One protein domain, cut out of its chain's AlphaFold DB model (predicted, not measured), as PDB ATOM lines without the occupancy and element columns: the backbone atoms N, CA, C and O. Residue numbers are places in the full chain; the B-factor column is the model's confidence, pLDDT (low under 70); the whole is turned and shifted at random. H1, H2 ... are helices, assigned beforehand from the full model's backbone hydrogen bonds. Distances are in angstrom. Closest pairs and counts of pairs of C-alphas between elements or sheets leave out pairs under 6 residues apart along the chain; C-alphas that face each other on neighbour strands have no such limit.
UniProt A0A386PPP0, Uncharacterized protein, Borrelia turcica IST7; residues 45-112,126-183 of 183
ATOM      1  N   SER A  45     231.831 221.251 167.330       73.81
ATOM      2  CA  SER A  45     231.639 221.918 168.608       73.81
ATOM      3  C   SER A  45     230.457 221.297 169.358       73.81
ATOM      4  O   SER A  45     229.550 220.699 168.766       73.81
ATOM      5  N   LEU A  46     230.449 221.424 170.685       68.38
ATOM      6  CA  LEU A  46     229.281 221.045 171.478       68.38
ATOM      7  C   LEU A  46     228.119 221.974 171.139       68.38
ATOM      8  O   LEU A  46     228.289 223.195 171.109       68.38
ATOM      9  N   ILE A  47     226.932 221.410 170.924       77.25
ATOM     10  CA  ILE A  47     225.738 222.243 170.748       77.25
ATOM     11  C   ILE A  47     225.390 222.927 172.088       77.25
ATOM     12  O   ILE A  47     225.821 222.466 173.159       77.25
ATOM     13  N   PRO A  48     224.627 224.033 172.080       71.12
ATOM     14  CA  PRO A  48     224.288 224.771 173.298       71.12
ATOM     15  C   PRO A  48     223.683 223.895 174.405       71.12
ATOM     16  O   PRO A  48     223.954 224.102 175.588       71.12
ATOM     17  N   GLU A  49     222.901 222.886 174.034       63.66
ATOM     18  CA  GLU A  49     222.268 221.930 174.941       63.66
ATOM     19  C   GLU A  49     223.307 221.063 175.659       63.66
ATOM     20  O   GLU A  49     223.250 220.891 176.876       63.66
ATOM     21  N   GLU A  50     224.295 220.560 174.924       65.06
ATOM     22  CA  GLU A  50     225.384 219.737 175.459       65.06
ATOM     23  C   GLU A  50     226.262 220.554 176.412       65.06
ATOM     24  O   GLU A  50     226.599 220.100 177.508       65.06
ATOM     25  N   THR A  51     226.546 221.803 176.044       68.75
ATOM     26  CA  THR A  51     227.304 222.743 176.880       68.75
ATOM     27  C   THR A  51     226.582 223.029 178.200       68.75
ATOM     28  O   THR A  51     227.199 223.020 179.266       68.75
ATOM     29  N   LYS A  52     225.256 223.217 178.165       65.12
ATOM     30  CA  LYS A  52     224.437 223.405 179.375       65.12
ATOM     31  C   LYS A  52     224.467 222.178 180.288       65.12
ATOM     32  O   LYS A  52     224.560 222.338 181.505       65.12
ATOM     33  N   VAL A  53     224.419 220.966 179.727       65.50
ATOM     34  CA  VAL A  53     224.513 219.717 180.507       65.50
ATOM     35  C   VAL A  53     225.861 219.618 181.220       65.50
ATOM     36  O   VAL A  53     225.899 219.322 182.416       65.50
ATOM     37  N   LEU A  54     226.963 219.915 180.528       69.44
ATOM     38  CA  LEU A  54     228.291 219.927 181.145       69.44
ATOM     39  C   LEU A  54     228.417 221.010 182.227       69.44
ATOM     40  O   LEU A  54     228.930 220.726 183.309       69.44
ATOM     41  N   GLY A  55     227.890 222.215 181.991       67.00
ATOM     42  CA  GLY A  55     227.874 223.292 182.992       67.00
ATOM     43  C   GLY A  55     227.049 222.951 184.239       67.00
ATOM     44  O   GLY A  55     227.417 223.298 185.364       67.00
ATOM     45  N   PHE A  56     225.957 222.203 184.074       68.94
ATOM     46  CA  PHE A  56     225.197 221.674 185.201       68.94
ATOM     47  C   PHE A  56     226.006 220.654 186.006       68.94
ATOM     48  O   PHE A  56     226.114 220.790 187.225       68.94
ATOM     49  N   LEU A  57     226.604 219.661 185.335       71.00
ATOM     50  CA  LEU A  57     227.454 218.657 185.986       71.00
ATOM     51  C   LEU A  57     228.600 219.318 186.753       71.00
ATOM     52  O   LEU A  57     228.863 218.949 187.895       71.00
ATOM     53  N   HIS A  58     229.221 220.339 186.161       78.19
ATOM     54  CA  HIS A  58     230.249 221.146 186.808       78.19
ATOM     55  C   HIS A  58     229.766 221.767 188.113       78.19
ATOM     56  O   HIS A  58     230.414 221.615 189.148       78.19
ATOM     57  N   THR A  59     228.609 222.427 188.073       74.12
ATOM     58  CA  THR A  59     228.030 223.110 189.235       74.12
ATOM     59  C   THR A  59     227.710 222.117 190.348       74.12
ATOM     60  O   THR A  59     228.093 222.334 191.497       74.12
ATOM     61  N   GLN A  60     227.054 221.002 190.012       70.38
ATOM     62  CA  GLN A  60     226.661 219.992 190.995       70.38
ATOM     63  C   GLN A  60     227.868 219.280 191.604       70.38
ATOM     64  O   GLN A  60     227.939 219.126 192.820       70.38
ATOM     65  N   LEU A  61     228.852 218.894 190.790       72.88
ATOM     66  CA  LEU A  61     230.065 218.251 191.292       72.88
ATOM     67  C   LEU A  61     230.917 219.217 192.111       72.88
ATOM     68  O   LEU A  61     231.456 218.821 193.137       72.88
ATOM     69  N   THR A  62     230.990 220.492 191.730       77.25
ATOM     70  CA  THR A  62     231.677 221.514 192.533       77.25
ATOM     71  C   THR A  62     231.005 221.696 193.893       77.25
ATOM     72  O   THR A  62     231.694 221.756 194.917       77.25
ATOM     73  N   ALA A  63     229.671 221.751 193.926       74.25
ATOM     74  CA  ALA A  63     228.912 221.809 195.171       74.25
ATOM     75  C   ALA A  63     229.161 220.557 196.026       74.25
ATOM     76  O   ALA A  63     229.492 220.688 197.201       74.25
ATOM     77  N   PHE A  64     229.120 219.370 195.415       73.88
ATOM     78  CA  PHE A  64     229.369 218.093 196.084       73.88
ATOM     79  C   PHE A  64     230.786 217.989 196.659       73.88
ATOM     80  O   PHE A  64     230.961 217.612 197.811       73.88
ATOM     81  N   ILE A  65     231.814 218.385 195.899       76.50
ATOM     82  CA  ILE A  65     233.202 218.452 196.384       76.50
ATOM     83  C   ILE A  65     233.285 219.384 197.598       76.50
ATOM     84  O   ILE A  65     233.939 219.061 198.593       76.50
ATOM     85  N   SER A  66     232.598 220.526 197.538       79.19
ATOM     86  CA  SER A  66     232.600 221.515 198.617       79.19
ATOM     87  C   SER A  66     231.927 220.982 199.883       79.19
ATOM     88  O   SER A  66     232.460 221.185 200.976       79.19
ATOM     89  N   SER A  67     230.816 220.253 199.740       75.81
ATOM     90  CA  SER A  67     230.056 219.660 200.845       75.81
ATOM     91  C   SER A  67     230.557 218.287 201.299       75.81
ATOM     92  O   SER A  67     230.101 217.808 202.327       75.81
ATOM     93  N   SER A  68     231.459 217.643 200.555       75.00
ATOM     94  CA  SER A  68     231.984 216.322 200.914       75.00
ATOM     95  C   SER A  68     232.785 216.357 202.220       75.00
ATOM     96  O   SER A  68     233.490 217.335 202.506       75.00
ATOM     97  N   ASP A  69     232.730 215.250 202.967       75.94
ATOM     98  CA  ASP A  69     233.502 215.023 204.201       75.94
ATOM     99  C   ASP A  69     235.001 214.778 203.948       75.94
ATOM    100  O   ASP A  69     235.775 214.467 204.855       75.94
ATOM    101  N   THR A  70     235.449 214.918 202.703       72.06
ATOM    102  CA  THR A  70     236.853 214.764 202.340       72.06
ATOM    103  C   THR A  70     237.698 215.856 202.991       72.06
ATOM    104  O   THR A  70     237.264 217.004 203.138       72.06
ATOM    105  N   ARG A  71     238.946 215.507 203.343       75.12
ATOM    106  CA  ARG A  71     239.928 216.440 203.918       75.12
ATOM    107  C   ARG A  71     239.929 217.751 203.133       75.12
ATOM    108  O   ARG A  71     240.088 217.735 201.913       75.12
ATOM    109  N   ALA A  72     239.774 218.873 203.838       77.00
ATOM    110  CA  ALA A  72     239.649 220.199 203.231       77.00
ATOM    111  C   ALA A  72     240.800 220.515 202.256       77.00
ATOM    112  O   ALA A  72     240.576 221.113 201.207       77.00
ATOM    113  N   GLU A  73     242.000 220.021 202.556       80.38
ATOM    114  CA  GLU A  73     243.211 220.151 201.740       80.38
ATOM    115  C   GLU A  73     243.116 219.468 200.365       80.38
ATOM    116  O   GLU A  73     243.768 219.891 199.413       80.38
ATOM    117  N   LEU A  74     242.277 218.438 200.224       80.31
ATOM    118  CA  LEU A  74     242.090 217.710 198.968       80.31
ATOM    119  C   LEU A  74     241.012 218.343 198.078       80.31
ATOM    120  O   LEU A  74     240.988 218.077 196.875       80.31
ATOM    121  N   LYS A  75     240.129 219.192 198.620       82.31
ATOM    122  CA  LYS A  75     239.030 219.818 197.858       82.31
ATOM    123  C   LYS A  75     239.529 220.664 196.671       82.31
ATOM    124  O   LYS A  75     238.983 220.498 195.578       82.31
ATOM    125  N   PRO A  76     240.583 221.499 196.804       87.62
ATOM    126  CA  PRO A  76     241.140 222.245 195.673       87.62
ATOM    127  C   PRO A  76     241.677 221.342 194.558       87.62
ATOM    128  O   PRO A  76     241.515 221.660 193.381       87.62
ATOM    129  N   LEU A  77     242.277 220.203 194.918       87.12
ATOM    130  CA  LEU A  77     242.820 219.242 193.958       87.12
ATOM    131  C   LEU A  77     241.704 218.584 193.136       87.12
ATOM    132  O   LEU A  77     241.805 218.506 191.914       87.12
ATOM    133  N   HIS A  78     240.608 218.192 193.792       83.81
ATOM    134  CA  HIS A  78     239.423 217.647 193.121       83.81
ATOM    135  C   HIS A  78     238.760 218.675 192.208       83.81
ATOM    136  O   HIS A  78     238.395 218.343 191.081       83.81
ATOM    137  N   LYS A  79     238.652 219.927 192.664       85.88
ATOM    138  CA  LYS A  79     238.098 221.014 191.856       85.88
ATOM    139  C   LYS A  79     238.938 221.263 190.603       85.88
ATOM    140  O   LYS A  79     238.390 221.257 189.509       85.88
ATOM    141  N   ARG A  80     240.265 221.376 190.745       87.94
ATOM    142  CA  ARG A  80     241.173 221.531 189.599       87.94
ATOM    143  C   ARG A  80     241.043 220.363 188.621       87.94
ATOM    144  O   ARG A  80     240.885 220.593 187.430       87.94
ATOM    145  N   ARG A  81     241.038 219.119 189.115       88.75
ATOM    146  CA  ARG A  81     240.904 217.935 188.251       88.75
ATOM    147  C   ARG A  81     239.593 217.937 187.461       88.75
ATOM    148  O   ARG A  81     239.602 217.558 186.290       88.75
ATOM    149  N   LEU A  82     238.494 218.338 188.102       85.81
ATOM    150  CA  LEU A  82     237.180 218.481 187.477       85.81
ATOM    151  C   LEU A  82     237.184 219.580 186.403       85.81
ATOM    152  O   LEU A  82     236.692 219.341 185.301       85.81
ATOM    153  N   ASP A  83     237.757 220.745 186.705       86.19
ATOM    154  CA  ASP A  83     237.873 221.865 185.765       86.19
ATOM    155  C   ASP A  83     238.690 221.456 184.524       86.19
ATOM    156  O   ASP A  83     238.243 221.658 183.392       86.19
ATOM    157  N   ASP A  84     239.832 220.791 184.726       86.69
ATOM    158  CA  ASP A  84     240.692 220.281 183.648       86.69
ATOM    159  C   ASP A  84     239.958 219.255 182.772       86.69
ATOM    160  O   ASP A  84     240.060 219.271 181.541       86.69
ATOM    161  N   PHE A  85     239.183 218.365 183.397       83.69
ATOM    162  CA  PHE A  85     238.398 217.357 182.691       83.69
ATOM    163  C   PHE A  85     237.289 217.989 181.838       83.69
ATOM    164  O   PHE A  85     237.134 217.642 180.669       83.69
ATOM    165  N   LEU A  86     236.550 218.964 182.371       82.88
ATOM    166  CA  LEU A  86     235.485 219.654 181.635       82.88
ATOM    167  C   LEU A  86     236.020 220.536 180.509       82.88
ATOM    168  O   LEU A  86     235.432 220.586 179.424       82.88
ATOM    169  N   GLN A  87     237.156 221.195 180.730       86.12
ATOM    170  CA  GLN A  87     237.824 221.933 179.668       86.12
ATOM    171  C   GLN A  87     238.247 220.987 178.538       86.12
ATOM    172  O   GLN A  87     238.072 221.313 177.364       86.12
ATOM    173  N   TRP A  88     238.759 219.801 178.874       88.75
ATOM    174  CA  TRP A  88     239.091 218.782 177.884       88.75
ATOM    175  C   TRP A  88     237.859 218.278 177.124       88.75
ATOM    176  O   TRP A  88     237.928 218.181 175.903       88.75
ATOM    177  N   LEU A  89     236.717 218.055 177.785       83.25
ATOM    178  CA  LEU A  89     235.460 217.682 177.110       83.25
ATOM    179  C   LEU A  89     234.956 218.774 176.158       83.25
ATOM    180  O   LEU A  89     234.393 218.473 175.111       83.25
ATOM    181  N   THR A  90     235.186 220.043 176.496       80.75
ATOM    182  CA  THR A  90     234.838 221.177 175.623       80.75
ATOM    183  C   THR A  90     235.754 221.243 174.397       80.75
ATOM    184  O   THR A  90     235.313 221.609 173.314       80.75
ATOM    185  N   LYS A  91     237.029 220.862 174.555       85.75
ATOM    186  CA  LYS A  91     238.018 220.776 173.466       85.75
ATOM    187  C   LYS A  91     237.889 219.499 172.625       85.75
ATOM    188  O   LYS A  91     238.421 219.471 171.522       85.75
ATOM    189  N   ASN A  92     237.200 218.473 173.131       83.94
ATOM    190  CA  ASN A  92     236.954 217.191 172.457       83.94
ATOM    191  C   ASN A  92     235.442 216.891 172.446       83.94
ATOM    192  O   ASN A  92     234.951 216.121 173.280       83.94
ATOM    193  N   PRO A  93     234.667 217.542 171.559       79.69
ATOM    194  CA  PRO A  93     233.206 217.522 171.639       79.69
ATOM    195  C   PRO A  93     232.579 216.150 171.410       79.69
ATOM    196  O   PRO A  93     231.541 215.853 171.991       79.69
ATOM    197  N   ASP A  94     233.221 215.265 170.652       82.31
ATOM    198  CA  ASP A  94     232.861 213.850 170.546       82.31
ATOM    199  C   ASP A  94     232.834 213.165 171.926       82.31
ATOM    200  O   ASP A  94     231.839 212.534 172.293       82.31
ATOM    201  N   LYS A  95     233.866 213.392 172.743       81.69
ATOM    202  CA  LYS A  95     233.977 212.883 174.117       81.69
ATOM    203  C   LYS A  95     232.974 213.551 175.052       81.69
ATOM    204  O   LYS A  95     232.348 212.881 175.877       81.69
ATOM    205  N   GLY A  96     232.764 214.858 174.893       72.62
ATOM    206  CA  GLY A  96     231.705 215.596 175.586       72.62
ATOM    207  C   GLY A  96     230.324 214.987 175.332       72.62
ATOM    208  O   GLY A  96     229.579 214.708 176.274       72.62
ATOM    209  N   ARG A  97     230.013 214.678 174.069       77.69
ATOM    210  CA  ARG A  97     228.766 214.019 173.656       77.69
ATOM    211  C   ARG A  97     228.615 212.623 174.237       77.69
ATOM    212  O   ARG A  97     227.508 212.242 174.621       77.69
ATOM    213  N   GLU A  98     229.696 211.853 174.333       76.81
ATOM    214  CA  GLU A  98     229.668 210.551 175.005       76.81
ATOM    215  C   GLU A  98     229.224 210.672 176.468       76.81
ATOM    216  O   GLU A  98     228.368 209.901 176.910       76.81
ATOM    217  N   LEU A  99     229.740 211.659 177.206       71.81
ATOM    218  CA  LEU A  99     229.338 211.886 178.595       71.81
ATOM    219  C   LEU A  99     227.890 212.386 178.704       71.81
ATOM    220  O   LEU A  99     227.134 211.910 179.554       71.81
ATOM    221  N   VAL A 100     227.467 213.290 177.814       68.69
ATOM    222  CA  VAL A 100     226.076 213.771 177.755       68.69
ATOM    223  C   VAL A 100     225.104 212.611 177.525       68.69
ATOM    224  O   VAL A 100     224.076 212.533 178.199       68.69
ATOM    225  N   LYS A 101     225.442 211.658 176.645       68.81
ATOM    226  CA  LYS A 101     224.636 210.445 176.423       68.81
ATOM    227  C   LYS A 101     224.490 209.610 177.695       68.81
ATOM    228  O   LYS A 101     223.390 209.135 177.973       68.81
ATOM    229  N   VAL A 102     225.550 209.461 178.493       64.31
ATOM    230  CA  VAL A 102     225.460 208.780 179.798       64.31
ATOM    231  C   VAL A 102     224.510 209.522 180.737       64.31
ATOM    232  O   VAL A 102     223.616 208.897 181.309       64.31
ATOM    233  N   GLY A 103     224.617 210.851 180.826       62.38
ATOM    234  CA  GLY A 103     223.691 211.679 181.606       62.38
ATOM    235  C   GLY A 103     222.228 211.508 181.174       62.38
ATOM    236  O   GLY A 103     221.340 211.338 182.009       62.38
ATOM    237  N   GLN A 104     221.967 211.463 179.866       63.31
ATOM    238  CA  GLN A 104     220.627 211.240 179.318       63.31
ATOM    239  C   GLN A 104     220.084 209.838 179.620       63.31
ATOM    240  O   GLN A 104     218.896 209.697 179.916       63.31
ATOM    241  N   ILE A 105     220.925 208.800 179.567       61.69
ATOM    242  CA  ILE A 105     220.540 207.428 179.935       61.69
ATOM    243  C   ILE A 105     220.144 207.369 181.413       61.69
ATOM    244  O   ILE A 105     219.108 206.793 181.735       61.69
ATOM    245  N   ILE A 106     220.904 208.020 182.296       58.78
ATOM    246  CA  ILE A 106     220.586 208.096 183.728       58.78
ATOM    247  C   ILE A 106     219.226 208.769 183.938       58.78
ATOM    248  O   ILE A 106     218.370 208.215 184.623       58.78
ATOM    249  N   VAL A 107     218.971 209.908 183.288       58.66
ATOM    250  CA  VAL A 107     217.668 210.588 183.371       58.66
ATOM    251  C   VAL A 107     216.535 209.695 182.855       58.66
ATOM    252  O   VAL A 107     215.470 209.654 183.468       58.66
ATOM    253  N   LYS A 108     216.742 208.944 181.765       60.34
ATOM    254  CA  LYS A 108     215.745 207.989 181.247       60.34
ATOM    255  C   LYS A 108     215.470 206.846 182.226       60.34
ATOM    256  O   LYS A 108     214.304 206.536 182.462       60.34
ATOM    257  N   ILE A 109     216.509 206.256 182.825       57.19
ATOM    258  CA  ILE A 109     216.372 205.210 183.851       57.19
ATOM    259  C   ILE A 109     215.575 205.752 185.040       57.19
ATOM    260  O   ILE A 109     214.625 205.109 185.485       57.19
ATOM    261  N   LEU A 110     215.900 206.959 185.506       52.66
ATOM    262  CA  LEU A 110     215.199 207.603 186.614       52.66
ATOM    263  C   LEU A 110     213.728 207.899 186.277       52.66
ATOM    264  O   LEU A 110     212.859 207.666 187.111       52.66
ATOM    265  N   LYS A 111     213.425 208.328 185.044       53.66
ATOM    266  CA  LYS A 111     212.042 208.542 184.583       53.66
ATOM    267  C   LYS A 111     211.231 207.243 184.518       53.66
ATOM    268  O   LYS A 111     210.093 207.210 184.976       53.66
ATOM    269  N   SER A 112     211.832 206.159 184.023       53.75
ATOM    270  CA  SER A 112     211.173 204.852 183.855       53.75
ATOM    271  C   SER A 112     210.748 204.162 185.163       53.75
ATOM    272  O   SER A 112     210.002 203.187 185.123       53.75
ATOM    273  N   ILE A 126     208.274 211.907 194.434       38.12
ATOM    274  CA  ILE A 126     208.701 210.819 195.284       38.12
ATOM    275  C   ILE A 126     208.628 209.564 194.408       38.12
ATOM    276  O   ILE A 126     207.554 209.181 193.948       38.12
ATOM    277  N   SER A 127     209.784 208.949 194.133       40.66
ATOM    278  CA  SER A 127     209.845 207.562 193.649       40.66
ATOM    279  C   SER A 127     208.952 206.691 194.542       40.66
ATOM    280  O   SER A 127     208.783 207.024 195.713       40.66
ATOM    281  N   SER A 128     208.434 205.556 194.062       40.44
ATOM    282  CA  SER A 128     207.633 204.617 194.879       40.44
ATOM    283  C   SER A 128     208.283 204.235 196.225       40.44
ATOM    284  O   SER A 128     207.612 203.699 197.100       40.44
ATOM    285  N   ASN A 129     209.573 204.554 196.396       39.66
ATOM    286  CA  ASN A 129     210.397 204.325 197.577       39.66
ATOM    287  C   ASN A 129     210.756 205.601 198.385       39.66
ATOM    288  O   ASN A 129     211.719 205.576 199.146       39.66
ATOM    289  N   GLY A 130     210.063 206.735 198.236       41.06
ATOM    290  CA  GLY A 130     210.246 207.889 199.141       41.06
ATOM    291  C   GLY A 130     211.334 208.906 198.757       41.06
ATOM    292  O   GLY A 130     211.406 209.968 199.367       41.06
ATOM    293  N   GLN A 131     212.172 208.630 197.752       46.31
ATOM    294  CA  GLN A 131     213.310 209.492 197.390       46.31
ATOM    295  C   GLN A 131     213.021 210.364 196.156       46.31
ATOM    296  O   GLN A 131     212.538 209.863 195.137       46.31
ATOM    297  N   SER A 132     213.343 211.661 196.231       56.28
ATOM    298  CA  SER A 132     213.215 212.599 195.105       56.28
ATOM    299  C   SER A 132     214.295 212.357 194.039       56.28
ATOM    300  O   SER A 132     215.355 211.795 194.317       56.28
ATOM    301  N   LEU A 133     214.069 212.814 192.802       52.91
ATOM    302  CA  LEU A 133     215.082 212.760 191.733       52.91
ATOM    303  C   LEU A 133     216.398 213.442 192.151       52.91
ATOM    304  O   LEU A 133     217.488 212.990 191.804       52.91
ATOM    305  N   GLN A 134     216.283 214.522 192.924       53.00
ATOM    306  CA  GLN A 134     217.411 215.246 193.493       53.00
ATOM    307  C   GLN A 134     218.181 214.386 194.502       53.00
ATOM    308  O   GLN A 134     219.408 214.381 194.485       53.00
ATOM    309  N   GLN A 135     217.466 213.605 195.316       55.94
ATOM    310  CA  GLN A 135     218.056 212.614 196.212       55.94
ATOM    311  C   GLN A 135     218.835 211.555 195.415       55.94
ATOM    312  O   GLN A 135     219.992 211.305 195.705       55.94
ATOM    313  N   HIS A 136     218.270 211.010 194.331       58.00
ATOM    314  CA  HIS A 136     218.962 210.019 193.491       58.00
ATOM    315  C   HIS A 136     220.202 210.574 192.766       58.00
ATOM    316  O   HIS A 136     221.203 209.870 192.618       58.00
ATOM    317  N   LEU A 137     220.160 211.829 192.306       61.12
ATOM    318  CA  LEU A 137     221.335 212.514 191.753       61.12
ATOM    319  C   LEU A 137     222.447 212.631 192.806       61.12
ATOM    320  O   LEU A 137     223.596 212.295 192.513       61.12
ATOM    321  N   ASN A 138     222.093 213.045 194.022       62.62
ATOM    322  CA  ASN A 138     223.031 213.207 195.133       62.62
ATOM    323  C   ASN A 138     223.547 211.878 195.702       62.62
ATOM    324  O   ASN A 138     224.699 211.821 196.118       62.62
ATOM    325  N   ASP A 139     222.735 210.822 195.688       63.47
ATOM    326  CA  ASP A 139     223.059 209.536 196.316       63.47
ATOM    327  C   ASP A 139     223.831 208.597 195.376       63.47
ATOM    328  O   ASP A 139     224.534 207.699 195.838       63.47
ATOM    329  N   ILE A 140     223.706 208.770 194.053       65.38
ATOM    330  CA  ILE A 140     224.276 207.832 193.072       65.38
ATOM    331  C   ILE A 140     225.190 208.538 192.072       65.38
ATOM    332  O   ILE A 140     226.335 208.134 191.887       65.38
ATOM    333  N   VAL A 141     224.720 209.605 191.422       66.62
ATOM    334  CA  VAL A 141     225.438 210.198 190.282       66.62
ATOM    335  C   VAL A 141     226.664 210.986 190.727       66.62
ATOM    336  O   VAL A 141     227.754 210.790 190.186       66.62
ATOM    337  N   LEU A 142     226.501 211.857 191.724       72.19
ATOM    338  CA  LEU A 142     227.602 212.674 192.233       72.19
ATOM    339  C   LEU A 142     228.667 211.839 192.967       72.19
ATOM    340  O   LEU A 142     229.844 212.056 192.683       72.19
ATOM    341  N   PRO A 143     228.319 210.836 193.802       73.19
ATOM    342  CA  PRO A 143     229.308 209.969 194.439       73.19
ATOM    343  C   PRO A 143     230.118 209.127 193.448       73.19
ATOM    344  O   PRO A 143     231.326 208.996 193.624       73.19
ATOM    345  N   ILE A 144     229.497 208.602 192.383       72.00
ATOM    346  CA  ILE A 144     230.208 207.847 191.334       72.00
ATOM    347  C   ILE A 144     231.223 208.743 190.624       72.00
ATOM    348  O   ILE A 144     232.406 208.415 190.549       72.00
ATOM    349  N   ALA A 145     230.784 209.908 190.146       73.69
ATOM    350  CA  ALA A 145     231.672 210.847 189.472       73.69
ATOM    351  C   ALA A 145     232.780 211.361 190.410       73.69
ATOM    352  O   ALA A 145     233.931 211.492 189.996       73.69
ATOM    353  N   TYR A 146     232.467 211.591 191.687       76.50
ATOM    354  CA  TYR A 146     233.444 211.983 192.697       76.50
ATOM    355  C   TYR A 146     234.479 210.884 192.991       76.50
ATOM    356  O   TYR A 146     235.677 211.163 193.080       76.50
ATOM    357  N   SER A 147     234.042 209.626 193.081       79.69
ATOM    358  CA  SER A 147     234.926 208.465 193.222       79.69
ATOM    359  C   SER A 147     235.871 208.344 192.024       79.69
ATOM    360  O   SER A 147     237.084 208.225 192.198       79.69
ATOM    361  N   ALA A 148     235.349 208.488 190.802       78.94
ATOM    362  CA  ALA A 148     236.156 208.453 189.588       78.94
ATOM    363  C   ALA A 148     237.208 209.578 189.550       78.94
ATOM    364  O   ALA A 148     238.363 209.332 189.194       78.94
ATOM    365  N   LEU A 149     236.852 210.793 189.990       80.12
ATOM    366  CA  LEU A 149     237.805 211.901 190.149       80.12
ATOM    367  C   LEU A 149     238.898 211.569 191.173       80.12
ATOM    368  O   LEU A 149     240.078 211.789 190.903       80.12
ATOM    369  N   THR A 150     238.519 210.995 192.315       82.19
ATOM    370  CA  THR A 150     239.456 210.584 193.372       82.19
ATOM    371  C   THR A 150     240.440 209.530 192.858       82.19
ATOM    372  O   THR A 150     241.651 209.645 193.053       82.19
ATOM    373  N   ILE A 151     239.941 208.513 192.149       80.62
ATOM    374  CA  ILE A 151     240.763 207.465 191.532       80.62
ATOM    375  C   ILE A 151     241.693 208.066 190.477       80.62
ATOM    376  O   ILE A 151     242.872 207.717 190.444       80.62
ATOM    377  N   SER A 152     241.192 208.986 189.647       84.00
ATOM    378  CA  SER A 152     242.005 209.662 188.634       84.00
ATOM    379  C   SER A 152     243.151 210.453 189.249       84.00
ATOM    380  O   SER A 152     244.264 210.361 188.743       84.00
ATOM    381  N   ILE A 153     242.916 211.157 190.355       84.56
ATOM    382  CA  ILE A 153     243.966 211.873 191.087       84.56
ATOM    383  C   ILE A 153     244.996 210.888 191.646       84.56
ATOM    384  O   ILE A 153     246.187 211.028 191.386       84.56
ATOM    385  N   ASN A 154     244.544 209.860 192.368       87.31
ATOM    386  CA  ASN A 154     245.434 208.920 193.051       87.31
ATOM    387  C   ASN A 154     246.276 208.074 192.087       87.31
ATOM    388  O   ASN A 154     247.387 207.675 192.427       87.31
ATOM    389  N   ARG A 155     245.743 207.773 190.899       90.12
ATOM    390  CA  ARG A 155     246.413 206.955 189.875       90.12
ATOM    391  C   ARG A 155     246.989 207.775 188.723       90.12
ATOM    392  O   ARG A 155     247.491 207.184 187.774       90.12
ATOM    393  N   ASN A 156     246.904 209.102 188.796       89.81
ATOM    394  CA  ASN A 156     247.318 210.024 187.740       89.81
ATOM    395  C   ASN A 156     246.746 209.649 186.354       89.81
ATOM    396  O   ASN A 156     247.471 209.584 185.363       89.81
ATOM    397  N   LEU A 157     245.444 209.339 186.302       86.88
ATOM    398  CA  LEU A 157     244.774 208.924 185.066       86.88
ATOM    399  C   LEU A 157     244.552 210.110 184.125       86.88
ATOM    400  O   LEU A 157     244.060 211.165 184.549       86.88
ATOM    401  N   ASP A 158     244.798 209.880 182.837       91.81
ATOM    402  CA  ASP A 158     244.432 210.792 181.758       91.81
ATOM    403  C   ASP A 158     242.899 210.957 181.623       91.81
ATOM    404  O   ASP A 158     242.098 210.300 182.299       91.81
ATOM    405  N   ASN A 159     242.473 211.892 180.769       86.69
ATOM    406  CA  ASN A 159     241.060 212.236 180.607       86.69
ATOM    407  C   ASN A 159     240.230 211.161 179.890       86.69
ATOM    408  O   ASN A 159     239.059 210.996 180.231       86.69
ATOM    409  N   ASP A 160     240.807 210.411 178.949       89.94
ATOM    410  CA  ASP A 160     240.112 209.301 178.294       89.94
ATOM    411  C   ASP A 160     239.880 208.156 179.285       89.94
ATOM    412  O   ASP A 160     238.772 207.622 179.380       89.94
ATOM    413  N   SER A 161     240.892 207.836 180.091       86.25
ATOM    414  CA  SER A 161     240.823 206.854 181.171       86.25
ATOM    415  C   SER A 161     239.784 207.246 182.227       86.25
ATOM    416  O   SER A 161     238.990 206.405 182.651       86.25
ATOM    417  N   LEU A 162     239.724 208.526 182.613       82.75
ATOM    418  CA  LEU A 162     238.694 209.051 183.516       82.75
ATOM    419  C   LEU A 162     237.287 208.960 182.900       82.75
ATOM    420  O   LEU A 162     236.360 208.497 183.564       82.75
ATOM    421  N   LEU A 163     237.110 209.346 181.633       82.31
ATOM    422  CA  LEU A 163     235.824 209.223 180.943       82.31
ATOM    423  C   LEU A 163     235.376 207.758 180.855       82.31
ATOM    424  O   LEU A 163     234.209 207.452 181.102       82.31
ATOM    425  N   SER A 164     236.295 206.846 180.537       83.75
ATOM    426  CA  SER A 164     236.019 205.409 180.495       83.75
ATOM    427  C   SER A 164     235.621 204.867 181.866       83.75
ATOM    428  O   SER A 164     234.664 204.099 181.951       83.75
ATOM    429  N   LEU A 165     236.300 205.296 182.935       79.06
ATOM    430  CA  LEU A 165     235.971 204.924 184.311       79.06
ATOM    431  C   LEU A 165     234.559 205.390 184.686       79.06
ATOM    432  O   LEU A 165     233.735 204.577 185.083       79.06
ATOM    433  N   ILE A 166     234.242 206.666 184.444       77.81
ATOM    434  CA  ILE A 166     232.909 207.234 184.687       77.81
ATOM    435  C   ILE A 166     231.835 206.445 183.922       77.81
ATOM    436  O   ILE A 166     230.817 206.052 184.490       77.81
ATOM    437  N   LYS A 167     232.055 206.177 182.630       80.19
ATOM    438  CA  LYS A 167     231.124 205.397 181.799       80.19
ATOM    439  C   LYS A 167     230.953 203.966 182.312       80.19
ATOM    440  O   LYS A 167     229.833 203.456 182.308       80.19
ATOM    441  N   GLY A 168     232.048 203.322 182.715       74.44
ATOM    442  CA  GLY A 168     232.064 201.970 183.270       74.44
ATOM    443  C   GLY A 168     231.265 201.889 184.565       74.44
ATOM    444  O   GLY A 168     230.305 201.120 184.638       74.44
ATOM    445  N   ASP A 169     231.573 202.768 185.517       72.62
ATOM    446  CA  ASP A 169     230.901 202.834 186.812       72.62
ATOM    447  C   ASP A 169     229.408 203.139 186.645       72.62
ATOM    448  O   ASP A 169     228.568 202.532 187.312       72.62
ATOM    449  N   PHE A 170     229.035 204.021 185.714       69.50
ATOM    450  CA  PHE A 170     227.625 204.281 185.418       69.50
ATOM    451  C   PHE A 170     226.916 203.114 184.738       69.50
ATOM    452  O   PHE A 170     225.728 202.911 184.981       69.50
ATOM    453  N   LYS A 171     227.599 202.326 183.906       68.88
ATOM    454  CA  LYS A 171     227.016 201.133 183.279       68.88
ATOM    455  C   LYS A 171     226.790 200.020 184.305       68.88
ATOM    456  O   LYS A 171     225.728 199.392 184.315       68.88
ATOM    457  N   GLU A 172     227.758 199.798 185.186       68.44
ATOM    458  CA  GLU A 172     227.673 198.806 186.258       68.44
ATOM    459  C   GLU A 172     226.600 199.193 187.283       68.44
ATOM    460  O   GLU A 172     225.676 198.421 187.553       68.44
ATOM    461  N   ASN A 173     226.635 200.431 187.780       62.56
ATOM    462  CA  ASN A 173     225.637 200.914 188.733       62.56
ATOM    463  C   ASN A 173     224.268 201.145 188.079       62.56
ATOM    464  O   ASN A 173     223.248 200.926 188.721       62.56
ATOM    465  N   GLY A 174     224.212 201.476 186.788       58.41
ATOM    466  CA  GLY A 174     222.983 201.487 185.990       58.41
ATOM    467  C   GLY A 174     222.304 200.117 185.943       58.41
ATOM    468  O   GLY A 174     221.087 200.022 186.094       58.41
ATOM    469  N   SER A 175     223.090 199.044 185.845       56.16
ATOM    470  CA  SER A 175     222.579 197.668 185.908       56.16
ATOM    471  C   SER A 175     222.037 197.336 187.306       56.16
ATOM    472  O   SER A 175     220.945 196.778 187.436       56.16
ATOM    473  N   ARG A 176     222.724 197.779 188.370       50.34
ATOM    474  CA  ARG A 176     222.234 197.670 189.760       50.34
ATOM    475  C   ARG A 176     220.953 198.475 189.986       50.34
ATOM    476  O   ARG A 176     220.048 198.008 190.673       50.34
ATOM    477  N   LEU A 177     220.818 199.634 189.339       47.72
ATOM    478  CA  LEU A 177     219.583 200.415 189.344       47.72
ATOM    479  C   LEU A 177     218.433 199.652 188.677       47.72
ATOM    480  O   LEU A 177     217.307 199.755 189.151       47.72
ATOM    481  N   THR A 178     218.676 198.851 187.639       46.22
ATOM    482  CA  THR A 178     217.622 198.035 187.008       46.22
ATOM    483  C   THR A 178     217.239 196.765 187.781       46.22
ATOM    484  O   THR A 178     216.137 196.263 187.578       46.22
ATOM    485  N   MET A 179     218.085 196.265 188.695       40.44
ATOM    486  CA  MET A 179     217.828 195.023 189.448       40.44
ATOM    487  C   MET A 179     216.852 195.162 190.629       40.44
ATOM    488  O   MET A 179     216.252 194.171 191.027       40.44
ATOM    489  N   PHE A 180     216.593 196.371 191.135       38.22
ATOM    490  CA  PHE A 180     215.583 196.610 192.187       38.22
ATOM    491  C   PHE A 180     214.121 196.457 191.715       38.22
ATOM    492  O   PHE A 180     213.199 196.880 192.402       38.22
ATOM    493  N   LYS A 181     213.888 195.882 190.531       39.88
ATOM    494  CA  LYS A 181     212.549 195.666 189.970       39.88
ATOM    495  C   LYS A 181     211.822 194.451 190.579       39.88
ATOM    496  O   LYS A 181     210.632 194.309 190.334       39.88
ATOM    497  N   ASN A 182     212.516 193.605 191.353       32.19
ATOM    498  CA  ASN A 182     212.016 192.297 191.812       32.19
ATOM    499  C   ASN A 182     212.236 192.019 193.318       32.19
ATOM    500  O   ASN A 182     212.532 190.884 193.692       32.19
ATOM    501  N   SER A 183     212.137 193.011 194.202       32.34
ATOM    502  CA  SER A 183     212.054 192.748 195.652       32.34
ATOM    503  C   SER A 183     210.886 193.486 196.267       32.34
ATOM    504  O   SER A 183     210.709 194.668 195.904       32.34
TER     505      SER A 183
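Overview. This is residues 45 to 112 and 126 to 183 of the 183 residues of an uncharacterized protein of Borrelia turcica IST7 (UniProt A0A386PPP0). Two helices side by side, H1 and H2, form a hairpin, and H4 and one end of H3 pack crosswise on it. H5 packs on H3 and H4, and the centres of these three make a triangle. The printed part has 126 residues with five named helices, H1 to H5 in order, and no named strand: all helix. It is compact, with a radius of gyration of the C-alphas of 14.8 A and spans of 40 by 37 by 23 A.

Arrangement. H1, residues 48 to 67, and H2, residues 72 to 91, form a helical hairpin at a shallow tilt of 8 degrees, their closest C-alphas, Ile 65 and Lys 75, 6.2 A apart. H3, residues 93 to 112, touches H1 with residues 96 to 100 alone, about perpendicular at 74 degrees; the closest C-alphas, Glu 50 and Val 100, are 6.4 A apart. H4, residues 133 to 155, touches H1 with residues 142 to 146 alone, about perpendicular at 79 degrees, closest at C-alphas Leu 61 and Leu 142, 6.2 A. H5, residues 159 to 182, touches H3 at a shallow tilt of 12 degrees, the same way, closest at C-alphas Val 102 and Lys 167, 6.9 A. H1 and H5 are apart. Every O i to N i+4 pair is within hydrogen-bond range in H1 and H3, against 14 of 16 in H2, 17 of 19 in H4 and 17 of 20 in H5.

Along the chain. H1 begins at C-alpha 48 (224.288, 224.771, 173.298) and measures 28.6 A, H2 29.8 A, H3 28.2 A, H4 31.9 A; H5, 37.0 A, ends at C-alpha 182 (212.016, 192.297, 191.812).

Size, cuts and confidence. Residues 113 to 125 are not printed, and C-alphas 112 and 126 are 13.1 A apart. Of the links printed whole, none is long. Mean pLDDT of the printed part is 70.5, with 52 residues under 70.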